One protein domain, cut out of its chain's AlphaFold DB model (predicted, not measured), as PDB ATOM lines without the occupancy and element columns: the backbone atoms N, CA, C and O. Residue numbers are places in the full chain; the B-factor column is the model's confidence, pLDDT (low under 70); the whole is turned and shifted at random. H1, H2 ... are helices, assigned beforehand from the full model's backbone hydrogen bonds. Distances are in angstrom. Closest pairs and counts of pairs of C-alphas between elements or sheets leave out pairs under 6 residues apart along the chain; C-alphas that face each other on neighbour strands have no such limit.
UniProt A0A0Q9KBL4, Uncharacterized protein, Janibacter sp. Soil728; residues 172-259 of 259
ATOM      1  N   TYR A 172      23.340  34.448 -37.470       93.69
ATOM      2  CA  TYR A 172      22.225  33.505 -37.652       93.69
ATOM      3  C   TYR A 172      20.857  34.166 -37.466       93.69
ATOM      4  O   TYR A 172      19.822  33.561 -37.750       93.69
ATOM      5  N   ALA A 173      20.852  35.399 -36.957       94.56
ATOM      6  CA  ALA A 173      19.654  36.086 -36.521       94.56
ATOM      7  C   ALA A 173      19.384  37.342 -37.346       94.56
ATOM      8  O   ALA A 173      20.303  38.079 -37.692       94.56
ATOM      9  N   VAL A 174      18.104  37.625 -37.581       95.50
ATOM     10  CA  VAL A 174      17.632  38.855 -38.228       95.50
ATOM     11  C   VAL A 174      16.575  39.489 -37.336       95.50
ATOM     12  O   VAL A 174      15.586  38.853 -36.976       95.50
ATOM     13  N   SER A 175      16.782  40.748 -36.941       93.50
ATOM     14  CA  SER A 175      15.831  41.502 -36.103       93.50
ATOM     15  C   SER A 175      15.408  40.765 -34.816       93.50
ATOM     16  O   SER A 175      14.254  40.846 -34.391       93.50
ATOM     17  N   GLY A 176      16.334  40.022 -34.199       92.12
ATOM     18  CA  GLY A 176      16.092  39.249 -32.973       92.12
ATOM     19  C   GLY A 176      15.408  37.889 -33.170       92.12
ATOM     20  O   GLY A 176      15.072  37.244 -32.177       92.12
ATOM     21  N   TRP A 177      15.200  37.447 -34.413       95.00
ATOM     22  CA  TRP A 177      14.770  36.088 -34.745       95.00
ATOM     23  C   TRP A 177      15.983  35.247 -35.117       95.00
ATOM     24  O   TRP A 177      16.623  35.534 -36.120       95.00
ATOM     25  N   ASP A 178      16.302  34.238 -34.309       95.44
ATOM     26  CA  ASP A 178      17.440  33.337 -34.519       95.44
ATOM     27  C   ASP A 178      16.940  31.968 -34.994       95.44
ATOM     28  O   ASP A 178      16.292  31.246 -34.233       95.44
ATOM     29  N   CYS A 179      17.241  31.623 -36.248       96.81
ATOM     30  CA  CYS A 179      16.897  30.325 -36.836       96.81
ATOM     31  C   CYS A 179      18.093  29.362 -36.859       96.81
ATOM     32  O   CYS A 179      18.113  28.400 -37.617       96.81
ATOM     33  N   GLY A 180      19.119  29.599 -36.037       96.62
ATOM     34  CA  GLY A 180      20.305  28.752 -35.979       96.62
ATOM     35  C   GLY A 180      20.054  27.378 -35.359       96.62
ATOM     36  O   GLY A 180      20.793  26.447 -35.656       96.62
ATOM     37  N   THR A 181      19.050  27.218 -34.498       97.25
ATOM     38  CA  THR A 181      18.745  25.923 -33.840       97.25
ATOM     39  C   THR A 181      17.399  25.350 -34.276       97.25
ATOM     40  O   THR A 181      17.203  24.137 -34.284       97.25
ATOM     41  N   TRP A 182      16.468  26.226 -34.645       97.75
ATOM     42  CA  TRP A 182      15.085  25.894 -34.954       97.75
ATOM     43  C   TRP A 182      14.753  26.440 -36.336       97.75
ATOM     44  O   TRP A 182      15.098  27.586 -36.618       97.75
ATOM     45  N   SER A 183      14.068  25.657 -37.172       97.00
ATOM     46  CA  SER A 183      13.583  26.160 -38.468       97.00
ATOM     47  C   SER A 183      12.577  27.303 -38.295       97.00
ATOM     48  O   SER A 183      12.583  28.256 -39.068       97.00
ATOM     49  N   ASP A 184      11.771  27.244 -37.230       96.75
ATOM     50  CA  ASP A 184      10.918  28.332 -36.758       96.75
ATOM     51  C   ASP A 184      11.094  28.528 -35.237       96.75
ATOM     52  O   ASP A 184      10.708  27.658 -34.447       96.75
ATOM     53  N   PRO A 185      11.658  29.662 -34.785       96.00
ATOM     54  CA  PRO A 185      11.903  29.925 -33.369       96.00
ATOM     55  C   PRO A 185      10.671  30.424 -32.594       96.00
ATOM     56  O   PRO A 185      10.737  30.548 -31.366       96.00
ATOM     57  N   ARG A 186       9.548  30.742 -33.255       95.50
ATOM     58  CA  ARG A 186       8.364  31.327 -32.597       95.50
ATOM     59  C   ARG A 186       7.769  30.434 -31.503       95.50
ATOM     60  O   ARG A 186       7.564  30.955 -30.399       95.50
ATOM     61  N   PRO A 187       7.543  29.121 -31.724       95.19
ATOM     62  CA  PRO A 187       6.950  28.269 -30.697       95.19
ATOM     63  C   PRO A 187       7.854  28.145 -29.466       95.19
ATOM     64  O   PRO A 187       7.393  28.215 -28.326       95.19
ATOM     65  N   VAL A 188       9.170  28.064 -29.689       94.62
ATOM     66  CA  VAL A 188      10.173  27.983 -28.619       94.62
ATOM     67  C   VAL A 188      10.197  29.261 -27.795       94.62
ATOM     68  O   VAL A 188      10.164  29.208 -26.567       94.62
ATOM     69  N   ARG A 189      10.208  30.428 -28.447       93.00
ATOM     70  CA  ARG A 189      10.211  31.720 -27.755       93.00
ATOM     71  C   ARG A 189       9.003  31.851 -26.827       93.00
ATOM     72  O   ARG A 189       9.166  32.236 -25.670       93.00
ATOM     73  N   GLN A 190       7.814  31.482 -27.300       88.62
ATOM     74  CA  GLN A 190       6.598  31.489 -26.486       88.62
ATOM     75  C   GLN A 190       6.708  30.518 -25.301       88.62
ATOM     76  O   GLN A 190       6.442  30.906 -24.162       88.62
ATOM     77  N   ALA A 191       7.179  29.291 -25.541       90.00
ATOM     78  CA  ALA A 191       7.335  28.274 -24.505       90.00
ATOM     79  C   ALA A 191       8.379  28.642 -23.434       90.00
ATOM     80  O   ALA A 191       8.224  28.256 -22.274       90.00
ATOM     81  N   LEU A 192       9.430  29.387 -23.793       91.50
ATOM     82  CA  LEU A 192      10.523  29.769 -22.891       91.50
ATOM     83  C   LEU A 192      10.327  31.123 -22.193       91.50
ATOM     84  O   LEU A 192      11.070  31.420 -21.261       91.50
ATOM     85  N   THR A 193       9.324  31.919 -22.582       89.50
ATOM     86  CA  THR A 193       9.110  33.277 -22.034       89.50
ATOM     87  C   THR A 193       8.909  33.265 -20.514       89.50
ATOM     88  O   THR A 193       9.452  34.111 -19.810       89.50
ATOM     89  N   MET A 194       8.163  32.287 -19.995       84.62
ATOM     90  CA  MET A 194       7.822  32.210 -18.566       84.62
ATOM     91  C   MET A 194       8.897  31.529 -17.713       84.62
ATOM     92  O   MET A 194       8.969  31.750 -16.506       84.62
ATOM     93  N   ARG A 195       9.715  30.667 -18.322       89.06
ATOM     94  CA  ARG A 195      10.749  29.895 -17.628       89.06
ATOM     95  C   ARG A 195      11.891  29.616 -18.602       89.06
ATOM     96  O   ARG A 195      11.702  28.768 -19.480       89.06
ATOM     97  N   PRO A 196      13.056  30.266 -18.453       90.19
ATOM     98  CA  PRO A 196      14.236  29.941 -19.243       90.19
ATOM     99  C   PRO A 196      14.610  28.465 -19.099       90.19
ATOM    100  O   PRO A 196      14.345  27.852 -18.061       90.19
ATOM    101  N   ALA A 197      15.204  27.893 -20.143       91.38
ATOM    102  CA  ALA A 197      15.686  26.523 -20.084       91.38
ATOM    103  C   ALA A 197      16.886  26.403 -19.133       91.38
ATOM    104  O   ALA A 197      17.735  27.293 -19.092       91.38
ATOM    105  N   THR A 198      16.967  25.308 -18.377       93.00
ATOM    106  CA  THR A 198      18.066  25.077 -17.416       93.00
ATOM    107  C   THR A 198      19.267  24.345 -18.016       93.00
ATOM    108  O   THR A 198      20.308  24.254 -17.373       93.00
ATOM    109  N   GLY A 199      19.137  23.816 -19.234       94.62
ATOM    110  CA  GLY A 199      20.194  23.100 -19.943       94.62
ATOM    111  C   GLY A 199      19.743  22.616 -21.326       94.62
ATOM    112  O   GLY A 199      18.587  22.846 -21.696       94.62
ATOM    113  N   PRO A 200      20.626  21.941 -22.088       94.81
ATOM    114  CA  PRO A 200      20.339  21.489 -23.452       94.81
ATOM    115  C   PRO A 200      19.115  20.580 -23.562       94.81
ATOM    116  O   PRO A 200      18.281  20.770 -24.440       94.81
ATOM    117  N   VAL A 201      18.971  19.637 -22.631       96.38
ATOM    118  CA  VAL A 201      17.847  18.691 -22.601       96.38
ATOM    119  C   VAL A 201      16.522  19.429 -22.441       96.38
ATOM    120  O   VAL A 201      15.621  19.260 -23.257       96.38
ATOM    121  N   ASP A 202      16.423  20.309 -21.438       95.50
ATOM    122  CA  ASP A 202      15.212  21.104 -21.197       95.50
ATOM    123  C   ASP A 202      14.897  22.020 -22.389       95.50
ATOM    124  O   ASP A 202      13.742  22.122 -22.801       95.50
ATOM    125  N   LEU A 203      15.924  22.637 -22.988       96.25
ATOM    126  CA  LEU A 203      15.781  23.478 -24.176       96.25
ATOM    127  C   LEU A 203      15.189  22.690 -25.351       96.25
ATOM    128  O   LEU A 203      14.194  23.123 -25.937       96.25
ATOM    129  N   PHE A 204      15.784  21.545 -25.691       97.25
ATOM    130  CA  PHE A 204      15.365  20.776 -26.856       97.25
ATOM    131  C   PHE A 204      14.008  20.106 -26.648       97.25
ATOM    132  O   PHE A 204      13.133  20.237 -27.501       97.25
ATOM    133  N   VAL A 205      13.780  19.474 -25.492       96.06
ATOM    134  CA  VAL A 205      12.500  18.821 -25.182       96.06
ATOM    135  C   VAL A 205      11.354  19.824 -25.210       96.06
ATOM    136  O   VAL A 205      10.318  19.558 -25.820       96.06
ATOM    137  N   ARG A 206      11.515  20.993 -24.577       95.50
ATOM    138  CA  ARG A 206      10.457  22.010 -24.557       95.50
ATOM    139  C   ARG A 206      10.233  22.631 -25.924       95.50
ATOM    140  O   ARG A 206       9.083  22.892 -26.262       95.50
ATOM    141  N   GLY A 207      11.291  22.847 -26.705       96.00
ATOM    142  CA  GLY A 207      11.162  23.345 -28.071       96.00
ATOM    143  C   GLY A 207      10.382  22.379 -28.963       96.00
ATOM    144  O   GLY A 207       9.395  22.784 -29.574       96.00
ATOM    145  N   VAL A 208      10.740  21.090 -28.950       96.81
ATOM    146  CA  VAL A 208      10.029  20.054 -29.720       96.81
ATOM    147  C   VAL A 208       8.581  19.909 -29.254       96.81
ATOM    148  O   VAL A 208       7.671  19.896 -30.078       96.81
ATOM    149  N   ARG A 209       8.325  19.887 -27.940       95.81
ATOM    150  CA  ARG A 209       6.953  19.826 -27.396       95.81
ATOM    151  C   ARG A 209       6.115  21.064 -27.712       95.81
ATOM    152  O   ARG A 209       4.896  20.967 -27.772       95.81
ATOM    153  N   ALA A 210       6.751  22.214 -27.929       95.62
ATOM    154  CA  ALA A 210       6.082  23.415 -28.418       95.62
ATOM    155  C   ALA A 210       5.775  23.359 -29.928       95.62
ATOM    156  O   ALA A 210       5.156  24.282 -30.448       95.62
ATOM    157  N   GLY A 211       6.193  22.301 -30.630       95.94
ATOM    158  CA  GLY A 211       5.996  22.127 -32.068       95.94
ATOM    159  C   GLY A 211       7.112  22.720 -32.929       95.94
ATOM    160  O   GLY A 211       6.931  22.848 -34.137       95.94
ATOM    161  N   ALA A 212       8.249  23.102 -32.342       96.56
ATOM    162  CA  ALA A 212       9.402  23.541 -33.120       96.56
ATOM    163  C   ALA A 212      10.190  22.345 -33.669       96.56
ATOM    164  O   ALA A 212      10.283  21.292 -33.039       96.56
ATOM    165  N   GLN A 213      10.803  22.533 -34.834       97.75
ATOM    166  CA  GLN A 213      11.628  21.523 -35.484       97.75
ATOM    167  C   GLN A 213      13.108  21.886 -35.340       97.75
ATOM    168  O   GLN A 213      13.518  22.992 -35.707       97.75
ATOM    169  N   LEU A 214      13.896  20.954 -34.794       98.06
ATOM    170  CA  LEU A 214      15.352  21.075 -34.727       98.06
ATOM    171  C   LEU A 214      15.935  21.186 -36.135       98.06
ATOM    172  O   LEU A 214      15.498  20.498 -37.060       98.06
ATOM    173  N   TRP A 215      16.923  22.059 -36.290       97.88
ATOM    174  CA  TRP A 215      17.531  22.342 -37.581       97.88
ATOM    175  C   TRP A 215      19.019  22.660 -37.443       97.88
ATOM    176  O   TRP A 215      19.447  23.253 -36.452       97.88
ATOM    177  N   PHE A 216      19.815  22.291 -38.450       98.19
ATOM    178  CA  PHE A 216      21.261  22.524 -38.481       98.19
ATOM    179  C   PHE A 216      21.682  23.297 -39.747       98.19
ATOM    180  O   PHE A 216      22.360  22.753 -40.615       98.19
ATOM    181  N   PRO A 217      21.256  24.564 -39.894       97.94
ATOM    182  CA  PRO A 217      21.515  25.343 -41.103       97.94
ATOM    183  C   PRO A 217      22.940  25.897 -41.185       97.94
ATOM    184  O   PRO A 217      23.600  26.128 -40.158       97.94
ATOM    185  N   THR A 218      23.354  26.232 -42.410       97.88
ATOM    186  CA  THR A 218      24.420  27.217 -42.654       97.88
ATOM    187  C   THR A 218      23.972  28.619 -42.212       97.88
ATOM    188  O   THR A 218      22.767  28.875 -42.096       97.88
ATOM    189  N   PRO A 219      24.894  29.570 -41.966       96.75
ATOM    190  CA  PRO A 219      24.509  30.935 -41.600       96.75
ATOM    191  C   PRO A 219      23.564  31.589 -42.617       96.75
ATOM    192  O   PRO A 219      22.558  32.178 -42.231       96.75
ATOM    193  N   ALA A 220      23.829  31.414 -43.916       96.81
ATOM    194  CA  ALA A 220      22.991  31.970 -44.979       96.81
ATOM    195  C   ALA A 220      21.563  31.393 -44.961       96.81
ATOM    196  O   ALA A 220      20.590  32.138 -45.084       96.81
ATOM    197  N   GLN A 221      21.424  30.080 -44.750       97.81
ATOM    198  CA  GLN A 221      20.119  29.427 -44.613       97.81
ATOM    199  C   GLN A 221      19.354  29.949 -43.390       97.81
ATOM    200  O   GLN A 221      18.167  30.263 -43.490       97.81
ATOM    201  N   ALA A 222      20.033  30.098 -42.249       97.56
ATOM    202  CA  ALA A 222      19.420  30.615 -41.029       97.56
ATOM    203  C   ALA A 222      18.957  32.071 -41.180       97.56
ATOM    204  O   ALA A 222      17.856  32.408 -40.754       97.56
ATOM    205  N   GLN A 223      19.758  32.926 -41.822       97.50
ATOM    206  CA  GLN A 223      19.388  34.319 -42.093       97.50
ATOM    207  C   GLN A 223      18.182  34.431 -43.026       97.50
ATOM    208  O   GLN A 223      17.308  35.270 -42.795       97.50
ATOM    209  N   ALA A 224      18.118  33.595 -44.066       97.75
ATOM    210  CA  ALA A 224      16.975  33.554 -44.971       97.75
ATOM    211  C   ALA A 224      15.692  33.191 -44.206       97.75
ATOM    212  O   ALA A 224      14.731  33.962 -44.225       97.75
ATOM    213  N   ALA A 225      15.719  32.106 -43.425       97.75
ATOM    214  CA  ALA A 225      14.590  31.696 -42.589       97.75
ATOM    215  C   ALA A 225      14.203  32.773 -41.555       97.75
ATOM    216  O   ALA A 225      13.029  33.109 -41.397       97.75
ATOM    217  N   ALA A 226      15.186  33.395 -40.897       97.31
ATOM    218  CA  ALA A 226      14.944  34.471 -39.938       97.31
ATOM    219  C   ALA A 226      14.303  35.707 -40.588       97.31
ATOM    220  O   ALA A 226      13.448  36.356 -39.981       97.31
ATOM    221  N   THR A 227      14.683  36.022 -41.828       97.69
ATOM    222  CA  THR A 227      14.086  37.112 -42.609       97.69
ATOM    223  C   THR A 227      12.618  36.827 -42.916       97.69
ATOM    224  O   THR A 227      11.779  37.712 -42.742       97.69
ATOM    225  N   GLU A 228      12.292  35.596 -43.311       96.94
ATOM    226  CA  GLU A 228      10.914  35.166 -43.568       96.94
ATOM    227  C   GLU A 228      10.053  35.233 -42.302       96.94
ATOM    228  O   GLU A 228       8.970  35.824 -42.316       96.94
ATOM    229  N   VAL A 229      10.563  34.717 -41.180       96.56
ATOM    230  CA  VAL A 229       9.891  34.798 -39.874       96.56
ATOM    231  C   VAL A 229       9.665  36.257 -39.475       96.56
ATOM    232  O   VAL A 229       8.555  36.635 -39.096       96.56
ATOM    233  N   HIS A 230      10.682  37.112 -39.609       96.25
ATOM    234  CA  HIS A 230      10.556  38.534 -39.303       96.25
ATOM    235  C   HIS A 230       9.498  39.230 -40.173       96.25
ATOM    236  O   HIS A 230       8.702  40.023 -39.660       96.25
ATOM    237  N   ALA A 231       9.474  38.945 -41.478       96.25
ATOM    238  CA  ALA A 231       8.496  39.505 -42.404       96.25
ATOM    239  C   ALA A 231       7.065  39.075 -42.045       96.25
ATOM    240  O   ALA A 231       6.173  39.923 -41.987       96.25
ATOM    241  N   ALA A 232       6.863  37.793 -41.726       95.25
ATOM    242  CA  ALA A 232       5.571  37.264 -41.300       95.25
ATOM    243  C   ALA A 232       5.071  37.926 -40.003       95.25
ATOM    244  O   ALA A 232       3.911  38.335 -39.919       95.25
ATOM    245  N   GLU A 233       5.946  38.105 -39.011       95.31
ATOM    246  CA  GLU A 233       5.576  38.741 -37.741       95.31
ATOM    247  C   GLU A 233       5.301  40.242 -37.893       95.31
ATOM    248  O   GLU A 233       4.364  40.760 -37.282       95.31
ATOM    249  N   ARG A 234       6.038  40.949 -38.763       95.25
ATOM    250  CA  ARG A 234       5.707  42.345 -39.095       95.25
ATOM    251  C   ARG A 234       4.360  42.464 -39.802       95.25
ATOM    252  O   ARG A 234       3.588  43.356 -39.457       95.25
ATOM    253  N   ALA A 235       4.060  41.574 -40.749       93.94
ATOM    254  CA  ALA A 235       2.767  41.562 -41.431       93.94
ATOM    255  C   ALA A 235       1.615  41.315 -40.443       93.94
ATOM    256  O   ALA A 235       0.620  42.039 -40.458       93.94
ATOM    257  N   LYS A 236       1.786  40.360 -39.520       92.75
ATOM    258  CA  LYS A 236       0.818  40.074 -38.453       92.75
ATOM    259  C   LYS A 236       0.610  41.269 -37.518       92.75
ATOM    260  O   LYS A 236      -0.528  41.591 -37.189       92.75
ATOM    261  N   ALA A 237       1.688  41.942 -37.111       91.56
ATOM    262  CA  ALA A 237       1.613  43.132 -36.265       91.56
ATOM    263  C   ALA A 237       0.914  44.309 -36.970       91.56
ATOM    264  O   ALA A 237       0.097  44.983 -36.347       91.56
ATOM    265  N   SER A 238       1.185  44.521 -38.265       90.38
ATOM    266  CA  SER A 238       0.504  45.547 -39.068       90.38
ATOM    267  C   SER A 238      -0.994  45.266 -39.171       90.38
ATOM    268  O   SER A 238      -1.797  46.137 -38.859       90.38
ATOM    269  N   ALA A 239      -1.379  44.030 -39.508       90.19
ATOM    270  CA  ALA A 239      -2.786  43.642 -39.607       90.19
ATOM    271  C   ALA A 239      -3.535  43.805 -38.270       90.19
ATOM    272  O   ALA A 239      -4.680  44.258 -38.243       90.19
ATOM    273  N   ALA A 240      -2.886  43.480 -37.147       88.88
ATOM    274  CA  ALA A 240      -3.457  43.688 -35.818       88.88
ATOM    275  C   ALA A 240      -3.635  45.182 -35.484       88.88
ATOM    276  O   ALA A 240      -4.654  45.561 -34.906       88.88
ATOM    277  N   ALA A 241      -2.677  46.032 -35.867       87.25
ATOM    278  CA  ALA A 241      -2.767  47.479 -35.677       87.25
ATOM    279  C   ALA A 241      -3.891  48.102 -36.522       87.25
ATOM    280  O   ALA A 241      -4.664  48.912 -36.006       87.25
ATOM    281  N   ASP A 242      -4.031  47.677 -37.781       84.12
ATOM    282  CA  ASP A 242      -5.092  48.136 -38.683       84.12
ATOM    283  C   ASP A 242      -6.482  47.731 -38.161       84.12
ATOM    284  O   ASP A 242      -7.404  48.554 -38.124       84.12
ATOM    285  N   SER A 243      -6.621  46.494 -37.662       83.06
ATOM    286  CA  SER A 243      -7.854  46.015 -37.021       83.06
ATOM    287  C   SER A 243      -8.207  46.854 -35.788       83.06
ATOM    288  O   SER A 243      -9.322  47.369 -35.694       83.06
ATOM    289  N   ALA A 244      -7.250  47.077 -34.880       81.00
ATOM    290  CA  ALA A 244      -7.467  47.859 -33.660       81.00
ATOM    291  C   ALA A 244      -7.834  49.331 -33.946       81.00
ATOM    292  O   ALA A 244      -8.658  49.924 -33.238       81.00
ATOM    293  N   TRP A 245      -7.260  49.929 -34.997       77.62
ATOM    294  CA  TRP A 245      -7.604  51.288 -35.422       77.62
ATOM    295  C   TRP A 245      -9.020  51.372 -36.006       77.62
ATOM    296  O   TRP A 245      -9.755  52.318 -35.703       77.62
ATOM    297  N   SER A 246      -9.438  50.369 -36.787       74.75
ATOM    298  CA  SER A 246     -10.789  50.302 -37.361       74.75
ATOM    299  C   SER A 246     -11.883  50.161 -36.289       74.75
ATOM    300  O   SER A 246     -12.904  50.849 -36.353       74.75
ATOM    301  N   GLU A 247     -11.636  49.370 -35.239       73.81
ATOM    302  CA  GLU A 247     -12.554  49.212 -34.104       73.81
ATOM    303  C   GLU A 247     -12.691  50.512 -33.294       73.81
ATOM    304  O   GLU A 247     -13.798  50.928 -32.941       73.81
ATOM    305  N   THR A 248     -11.584  51.223 -33.059       73.12
ATOM    306  CA  THR A 248     -11.598  52.484 -32.294       73.12
ATOM    307  C   THR A 248     -12.186  53.670 -33.066       73.12
ATOM    308  O   THR A 248     -12.838  54.527 -32.460       73.12
ATOM    309  N   THR A 249     -12.010  53.746 -34.389       69.06
ATOM    310  CA  THR A 249     -12.650  54.790 -35.219       69.06
ATOM    311  C   THR A 249     -14.117  54.489 -35.533       69.06
ATOM    312  O   THR A 249     -14.927  55.422 -35.547       69.06
ATOM    313  N   GLY A 250     -14.491  53.216 -35.700       62.44
ATOM    314  CA  GLY A 250     -15.886  52.784 -35.837       62.44
ATOM    315  C   GLY A 250     -16.721  53.089 -34.588       62.44
ATOM    316  O   GLY A 250     -17.794  53.688 -34.692       62.44
ATOM    317  N   ALA A 251     -16.187  52.793 -33.397       61.75
ATOM    318  CA  ALA A 251     -16.849  53.083 -32.123       61.75
ATOM    319  C   ALA A 251     -17.090  54.591 -31.896       61.75
ATOM    320  O   ALA A 251     -18.157  54.993 -31.430       61.75
ATOM    321  N   LYS A 252     -16.139  55.455 -32.285       60.44
ATOM    322  CA  LYS A 252     -16.296  56.917 -32.162       60.44
ATOM    323  C   LYS A 252     -17.333  57.504 -33.126       60.44
ATOM    324  O   LYS A 252     -18.002  58.466 -32.759       60.44
ATOM    325  N   ARG A 253     -17.507  56.943 -34.329       57.81
ATOM    326  CA  ARG A 253     -18.533  57.413 -35.283       57.81
ATOM    327  C   ARG A 253     -19.953  57.010 -34.877       57.81
ATOM    328  O   ARG A 253     -20.856  57.828 -35.021       57.81
ATOM    329  N   GLY A 254     -20.151  55.817 -34.311       58.56
ATOM    330  CA  GLY A 254     -21.465  55.386 -33.805       58.56
ATOM    331  C   GLY A 254     -21.977  56.227 -32.627       58.56
ATOM    332  O   GLY A 254     -23.170  56.517 -32.537       58.56
ATOM    333  N   SER A 255     -21.070  56.700 -31.765       56.69
ATOM    334  CA  SER A 255     -21.417  57.548 -30.614       56.69
ATOM    335  C   SER A 255     -21.814  58.982 -30.991       56.69
ATOM    336  O   SER A 255     -22.528  59.618 -30.224       56.69
ATOM    337  N   LEU A 256     -21.373  59.498 -32.144       57.88
ATOM    338  CA  LEU A 256     -21.667  60.867 -32.601       57.88
ATOM    339  C   LEU A 256     -22.960  60.981 -33.422       57.88
ATOM    340  O   LEU A 256     -23.447  62.086 -33.618       57.88
ATOM    341  N   MET A 257     -23.518  59.863 -33.896       58.22
ATOM    342  CA  MET A 257     -24.793  59.830 -34.631       58.22
ATOM    343  C   MET A 257     -25.992  59.402 -33.770       58.22
ATOM    344  O   MET A 257     -27.109  59.346 -34.271       58.22
ATOM    345  N   SER A 258     -25.760  59.101 -32.489       55.00
ATOM    346  CA  SER A 258     -26.798  58.669 -31.537       55.00
ATOM    347  C   SER A 258     -27.130  59.730 -30.473       55.00
ATOM    348  O   SER A 258     -27.809  59.413 -29.500       55.00
ATOM    349  N   SER A 259     -26.620  60.961 -30.625       49.97
ATOM    350  CA  SER A 259     -26.973  62.142 -29.812       49.97
ATOM    351  C   SER A 259     -27.726  63.145 -30.671       49.97
ATOM    352  O   SER A 259     -28.695  63.740 -30.156       49.97
TER     353      SER A 259
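This is residues 172 to 259 of the 259 residues of an uncharacterized protein of Janibacter sp. Soil728 (UniProt A0A0Q9KBL4). One long helix, H3, runs out of a small compact head as an arm. Residues 234 to 259, of which 234 to 256 belong to H3, stick out; the head holds H1, H2, loops and the first part of H3. The 88 printed residues have three named helices, in the order H1, H2, H3, and no named strand: all helix. The whole is extended, with a radius of gyration of the C-alphas of 19.0 A and spans of 63 by 29 by 17 A.

H3, residues 219 to 256, touches no helix. It is only just apart from H1, residues 186 to 192, at 8.2 A between closest C-alphas. H1 touches H2, residues 200 to 209, at a steep tilt of 54 degrees, opposite ways; the closest C-alphas, of Val 188 and Gly 207, are 4.8 A apart. Every O i to N i+4 pair is within hydrogen-bond range in H1 and H2, and 33 of 34 in H3.

H3 runs 55.8 A from C-alpha 219 at (24.509, 30.935, -41.600) to C-alpha 256 at (-21.667, 60.867, -32.601). H2 measures 14.1 A and H1 10.1 A.

The farthest C-alphas, of Thr 218 and Ser 259, are 63.5 A apart. The printed part has no cut, and both links are short. Residues 249 to 259 have pLDDT under 70.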